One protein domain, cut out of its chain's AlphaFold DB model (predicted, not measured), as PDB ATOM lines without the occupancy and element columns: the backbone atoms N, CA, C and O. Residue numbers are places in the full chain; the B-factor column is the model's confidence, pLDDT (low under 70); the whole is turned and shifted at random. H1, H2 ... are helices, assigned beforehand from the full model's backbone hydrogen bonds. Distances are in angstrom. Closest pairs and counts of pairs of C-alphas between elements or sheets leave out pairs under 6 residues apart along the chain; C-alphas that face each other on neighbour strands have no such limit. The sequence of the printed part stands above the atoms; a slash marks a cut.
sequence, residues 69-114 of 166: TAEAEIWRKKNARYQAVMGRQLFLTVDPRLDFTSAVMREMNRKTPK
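Overview. This is residues 69 to 114 of the 166 residues of an uncharacterized protein of Pyramidobacter sp. C12-8 (UniProt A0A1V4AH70). With little regular structure, this is a pair of short helices, H1 and H2, packed on each other at a steep angle and joined by a wide loop. Residues 89 to 97 of that loop stick out at one end, and the tail, residues 109 to 114, at the other. The printed part has 46 residues, 17 of them in the two named helices, H1 then H2; there is no named strand, and the class is all helix. It is elongated, 37 by 21 by 16 A, and only just loose, close to compact, with a radius of gyration of the C-alphas of 11.7 A.

Arrangement. H1, residues 70 to 78, and H2, residues 101 to 108, touch; their closest C-alphas, of Ala 72 and Val 104, are 5.6 A apart. They run opposite ways at a steep tilt of 68 degrees, only just short of about perpendicular. In both helices every O i to N i+4 pair is within hydrogen-bond range.

Along the chain. H1 begins at C-alpha 70 (-5.550, -58.093, -78.266) and is 12.4 A long. H2, 10.5 A long, ends at C-alpha 108 (-11.835, -64.565, -77.951).

Size, cuts and confidence. The C-alphas farthest apart, of Thr 93 and Lys 114, are 37.3 A apart. The 22-residue link is long. The printed part has no cut, and no printed residue is under 70 in pLDDT.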
ATOM      1  N   THR A  69      -4.463 -59.346 -82.854       83.81
ATOM      2  CA  THR A  69      -5.598 -59.234 -81.925       83.81
ATOM      3  C   THR A  69      -5.102 -59.008 -80.496       83.81
ATOM      4  O   THR A  69      -4.044 -59.508 -80.104       83.81
ATOM      5  N   ALA A  70      -5.885 -58.302 -79.676       85.44
ATOM      6  CA  ALA A  70      -5.550 -58.093 -78.266       85.44
ATOM      7  C   ALA A  70      -5.374 -59.429 -77.518       85.44
ATOM      8  O   ALA A  70      -4.507 -59.571 -76.659       85.44
ATOM      9  N   GLU A  71      -6.167 -60.438 -77.870       88.00
ATOM     10  CA  GLU A  71      -6.101 -61.790 -77.321       88.00
ATOM     11  C   GLU A  71      -4.810 -62.512 -77.723       88.00
ATOM     12  O   GLU A  71      -4.197 -63.172 -76.878       88.00
ATOM     13  N   ALA A  72      -4.354 -62.352 -78.971       86.56
ATOM     14  CA  ALA A  72      -3.064 -62.875 -79.416       86.56
ATOM     15  C   ALA A  72      -1.898 -62.202 -78.673       86.56
ATOM     16  O   ALA A  72      -0.960 -62.887 -78.263       86.56
ATOM     17  N   GLU A  73      -1.968 -60.890 -78.413       86.62
ATOM     18  CA  GLU A  73      -0.953 -60.200 -77.609       86.62
ATOM     19  C   GLU A  73      -0.939 -60.658 -76.148       86.62
ATOM     20  O   GLU A  73       0.136 -60.887 -75.586       86.62
ATOM     21  N   ILE A  74      -2.114 -60.805 -75.527       87.88
ATOM     22  CA  ILE A  74      -2.248 -61.331 -74.161       87.88
ATOM     23  C   ILE A  74      -1.655 -62.739 -74.091       87.88
ATOM     24  O   ILE A  74      -0.901 -63.048 -73.166       87.88
ATOM     25  N   TRP A  75      -1.964 -63.588 -75.075       88.19
ATOM     26  CA  TRP A  75      -1.399 -64.928 -75.158       88.19
ATOM     27  C   TRP A  75       0.127 -64.885 -75.308       88.19
ATOM     28  O   TRP A  75       0.818 -65.560 -74.547       88.19
ATOM     29  N   ARG A  76       0.674 -64.047 -76.201       89.19
ATOM     30  CA  ARG A  76       2.129 -63.894 -76.387       89.19
ATOM     31  C   ARG A  76       2.825 -63.461 -75.097       89.19
ATOM     32  O   ARG A  76       3.814 -64.071 -74.713       89.19
ATOM     33  N   LYS A  77       2.289 -62.461 -74.386       88.88
ATOM     34  CA  LYS A  77       2.859 -61.972 -73.115       88.88
ATOM     35  C   LYS A  77       2.887 -63.056 -72.033       88.88
ATOM     36  O   LYS A  77       3.866 -63.159 -71.304       88.88
ATOM     37  N   LYS A  78       1.846 -63.896 -71.954       90.31
ATOM     38  CA  LYS A  78       1.804 -65.062 -71.048       90.31
ATOM     39  C   LYS A  78       2.798 -66.160 -71.449       90.31
ATOM     40  O   LYS A  78       3.193 -66.959 -70.607       90.31
ATOM     41  N   ASN A  79       3.203 -66.200 -72.716       90.12
ATOM     42  CA  ASN A  79       4.119 -67.187 -73.276       90.12
ATOM     43  C   ASN A  79       5.421 -66.510 -73.736       90.12
ATOM     44  O   ASN A  79       5.763 -66.545 -74.917       90.12
ATOM     45  N   ALA A  80       6.164 -65.935 -72.784       85.19
ATOM     46  CA  ALA A  80       7.376 -65.137 -73.025       85.19
ATOM     47  C   ALA A  80       8.507 -65.860 -73.790       85.19
ATOM     48  O   ALA A  80       9.460 -65.222 -74.220       85.19
ATOM     49  N   ARG A  81       8.398 -67.179 -74.001       89.38
ATOM     50  CA  ARG A  81       9.305 -67.945 -74.871       89.38
ATOM     51  C   ARG A  81       9.183 -67.591 -76.361       89.38
ATOM     52  O   ARG A  81      10.070 -67.941 -77.132       89.38
ATOM     53  N   TYR A  82       8.079 -66.970 -76.785       87.88
ATOM     54  CA  TYR A  82       7.834 -66.617 -78.184       87.88
ATOM     55  C   TYR A  82       8.069 -65.124 -78.428       87.88
ATOM     56  O   TYR A  82       7.333 -64.275 -77.928       87.88
ATOM     57  N   GLN A  83       9.064 -64.812 -79.261       84.81
ATOM     58  CA  GLN A  83       9.473 -63.433 -79.552       84.81
ATOM     59  C   GLN A  83       8.478 -62.694 -80.460       84.81
ATOM     60  O   GLN A  83       8.231 -61.499 -80.291       84.81
ATOM     61  N   ALA A  84       7.880 -63.407 -81.417       84.75
ATOM     62  CA  ALA A  84       6.988 -62.841 -82.419       84.75
ATOM     63  C   ALA A  84       5.796 -63.762 -82.698       84.75
ATOM     64  O   ALA A  84       5.888 -64.983 -82.582       84.75
ATOM     65  N   VAL A  85       4.682 -63.144 -83.092       85.44
ATOM     66  CA  VAL A  85       3.479 -63.800 -83.607       85.44
ATOM     67  C   VAL A  85       3.326 -63.354 -85.053       85.44
ATOM     68  O   VAL A  85       3.408 -62.165 -85.343       85.44
ATOM     69  N   MET A  86       3.149 -64.311 -85.958       85.25
ATOM     70  CA  MET A  86       3.058 -64.069 -87.394       85.25
ATOM     71  C   MET A  86       1.800 -64.733 -87.949       85.25
ATOM     72  O   MET A  86       1.351 -65.756 -87.431       85.25
ATOM     73  N   GLY A  87       1.239 -64.161 -89.015       85.75
ATOM     74  CA  GLY A  87       0.102 -64.756 -89.711       85.75
ATOM     75  C   GLY A  87       0.465 -66.099 -90.354       85.75
ATOM     76  O   GLY A  87       1.526 -66.229 -90.971       85.75
ATOM     77  N   ARG A  88      -0.426 -67.096 -90.247       88.19
ATOM     78  CA  ARG A  88      -0.229 -68.451 -90.802       88.19
ATOM     79  C   ARG A  88       0.099 -68.432 -92.298       88.19
ATOM     80  O   ARG A  88       0.881 -69.261 -92.752       88.19
ATOM     81  N   GLN A  89      -0.464 -67.467 -93.022       85.50
ATOM     82  CA  GLN A  89      -0.304 -67.246 -94.458       85.50
ATOM     83  C   GLN A  89       1.128 -66.907 -94.901       85.50
ATOM     84  O   GLN A  89       1.426 -67.017 -96.085       85.50
ATOM     85  N   LEU A  90       2.015 -66.499 -93.986       85.94
ATOM     86  CA  LEU A  90       3.422 -66.223 -94.308       85.94
ATOM     87  C   LEU A  90       4.279 -67.495 -94.383       85.94
ATOM     88  O   LEU A  90       5.410 -67.446 -94.858       85.94
ATOM     89  N   PHE A  91       3.757 -68.635 -93.925       88.25
ATOM     90  CA  PHE A  91       4.490 -69.896 -93.861       88.25
ATOM     91  C   PHE A  91       3.926 -70.902 -94.859       88.25
ATOM     92  O   PHE A  91       2.749 -71.249 -94.791       88.25
ATOM     93  N   LEU A  92       4.787 -71.449 -95.720       91.62
ATOM     94  CA  LEU A  92       4.420 -72.552 -96.617       91.62
ATOM     95  C   LEU A  92       4.120 -73.836 -95.830       91.62
ATOM     96  O   LEU A  92       3.149 -74.534 -96.102       91.62
ATOM     97  N   THR A  93       4.927 -74.118 -94.806       89.12
ATOM     98  CA  THR A  93       4.758 -75.243 -93.881       89.12
ATOM     99  C   THR A  93       5.079 -74.780 -92.458       89.12
ATOM    100  O   THR A  93       5.922 -73.910 -92.250       89.12
ATOM    101  N   VAL A  94       4.360 -75.309 -91.464       89.50
ATOM    102  CA  VAL A  94       4.651 -75.065 -90.042       89.50
ATOM    103  C   VAL A  94       4.291 -76.314 -89.252       89.50
ATOM    104  O   VAL A  94       3.326 -76.998 -89.601       89.50
ATOM    105  N   ASP A  95       5.062 -76.611 -88.206       91.06
ATOM    106  CA  ASP A  95       4.710 -77.664 -87.256       91.06
ATOM    107  C   ASP A  95       3.377 -77.291 -86.571       91.06
ATOM    108  O   ASP A  95       3.290 -76.199 -86.000       91.06
ATOM    109  N   PRO A  96       2.344 -78.157 -86.590       89.38
ATOM    110  CA  PRO A  96       1.059 -77.888 -85.941       89.38
ATOM    111  C   PRO A  96       1.167 -77.485 -84.464       89.38
ATOM    112  O   PRO A  96       0.307 -76.775 -83.954       89.38
ATOM    113  N   ARG A  97       2.231 -77.895 -83.763       89.50
ATOM    114  CA  ARG A  97       2.492 -77.519 -82.362       89.50
ATOM    115  C   ARG A  97       2.813 -76.035 -82.182       89.50
ATOM    116  O   ARG A  97       2.700 -75.523 -81.071       89.50
ATOM    117  N   LEU A  98       3.237 -75.355 -83.247       89.50
ATOM    118  CA  LEU A  98       3.493 -73.915 -83.266       89.50
ATOM    119  C   LEU A  98       2.251 -73.108 -83.674       89.50
ATOM    120  O   LEU A  98       2.276 -71.884 -83.579       89.50
ATOM    121  N   ASP A  99       1.164 -73.770 -84.083       89.88
ATOM    122  CA  ASP A  99      -0.112 -73.124 -84.379       89.88
ATOM    123  C   ASP A  99      -0.965 -73.004 -83.107       89.88
ATOM    124  O   ASP A  99      -1.637 -73.933 -82.656       89.88
ATOM    125  N   PHE A 100      -0.937 -71.820 -82.504       89.50
ATOM    126  CA  PHE A 100      -1.698 -71.502 -81.296       89.50
ATOM    127  C   PHE A 100      -3.031 -70.798 -81.599       89.50
ATOM    128  O   PHE A 100      -3.658 -70.259 -80.682       89.50
ATOM    129  N   THR A 101      -3.514 -70.832 -82.848       92.00
ATOM    130  CA  THR A 101      -4.778 -70.190 -83.259       92.00
ATOM    131  C   THR A 101      -5.949 -70.653 -82.391       92.00
ATOM    132  O   THR A 101      -6.752 -69.841 -81.936       92.00
ATOM    133  N   SER A 102      -6.009 -71.946 -82.059       93.00
ATOM    134  CA  SER A 102      -7.039 -72.505 -81.171       93.00
ATOM    135  C   SER A 102      -7.012 -71.912 -79.758       93.00
ATOM    136  O   SER A 102      -8.063 -71.728 -79.140       93.00
ATOM    137  N   ALA A 103      -5.828 -71.576 -79.241       91.50
ATOM    138  CA  ALA A 103      -5.680 -70.962 -77.929       91.50
ATOM    139  C   ALA A 103      -6.175 -69.512 -77.923       91.50
ATOM    140  O   ALA A 103      -6.860 -69.120 -76.980       91.50
ATOM    141  N   VAL A 104      -5.885 -68.752 -78.985       89.12
ATOM    142  CA  VAL A 104      -6.401 -67.385 -79.154       89.12
ATOM    143  C   VAL A 104      -7.916 -67.402 -79.339       89.12
ATOM    144  O   VAL A 104      -8.617 -66.685 -78.631       89.12
ATOM    145  N   MET A 105      -8.444 -68.275 -80.204       91.75
ATOM    146  CA  MET A 105      -9.892 -68.410 -80.417       91.75
ATOM    147  C   MET A 105     -10.638 -68.739 -79.123       91.75
ATOM    148  O   MET A 105     -11.707 -68.195 -78.864       91.75
ATOM    149  N   ARG A 106     -10.066 -69.599 -78.275       91.81
ATOM    150  CA  ARG A 106     -10.643 -69.914 -76.966       91.81
ATOM    151  C   ARG A 106     -10.730 -68.685 -76.061       91.81
ATOM    152  O   ARG A 106     -11.692 -68.577 -75.310       91.81
ATOM    153  N   GLU A 107      -9.755 -67.782 -76.118       88.88
ATOM    154  CA  GLU A 107      -9.792 -66.531 -75.356       88.88
ATOM    155  C   GLU A 107     -10.812 -65.548 -75.938       88.88
ATOM    156  O   GLU A 107     -11.606 -64.975 -75.195       88.88
ATOM    157  N   MET A 108     -10.857 -65.413 -77.265       87.12
ATOM    158  CA  MET A 108     -11.835 -64.565 -77.951       87.12
ATOM    159  C   MET A 108     -13.271 -64.997 -77.641       87.12
ATOM    160  O   MET A 108     -14.103 -64.168 -77.277       87.12
ATOM    161  N   ASN A 109     -13.548 -66.302 -77.691       91.44
ATOM    162  CA  ASN A 109     -14.883 -66.860 -77.468       91.44
ATOM    163  C   ASN A 109     -15.354 -66.788 -76.006       91.44
ATOM    164  O   ASN A 109     -16.516 -67.081 -75.732       91.44
ATOM    165  N   ARG A 110     -14.502 -66.369 -75.057       89.62
ATOM    166  CA  ARG A 110     -14.961 -66.012 -73.702       89.62
ATOM    167  C   ARG A 110     -15.783 -64.723 -73.695       89.62
ATOM    168  O   ARG A 110     -16.546 -64.500 -72.760       89.62
ATOM    169  N   LYS A 111     -15.616 -63.861 -74.701       86.19
ATOM    170  CA  LYS A 111     -16.343 -62.595 -74.821       86.19
ATOM    171  C   LYS A 111     -17.624 -62.823 -75.618       86.19
ATOM    172  O   LYS A 111     -17.577 -63.059 -76.821       86.19
ATOM    173  N   THR A 112     -18.777 -62.704 -74.968       84.12
ATOM    174  CA  THR A 112     -20.069 -62.745 -75.666       84.12
ATOM    175  C   THR A 112     -20.353 -61.383 -76.311       84.12
ATOM    176  O   THR A 112     -20.476 -60.392 -75.583       84.12
ATOM    177  N   PRO A 113     -20.473 -61.288 -77.649       86.56
ATOM    178  CA  PRO A 113     -20.769 -60.022 -78.307       86.56
ATOM    179  C   PRO A 113     -22.192 -59.552 -77.969       86.56
ATOM    180  O   PRO A 113     -23.157 -60.309 -78.076       86.56
ATOM    181  N   LYS A 114     -22.329 -58.280 -77.574       87.56
ATOM    182  CA  LYS A 114     -23.628 -57.616 -77.398       87.56
ATOM    183  C   LYS A 114     -23.944 -56.820 -78.653       87.56
ATOM    184  O   LYS A 114     -23.327 -55.786 -78.900       87.56
TER     185      LYS A 114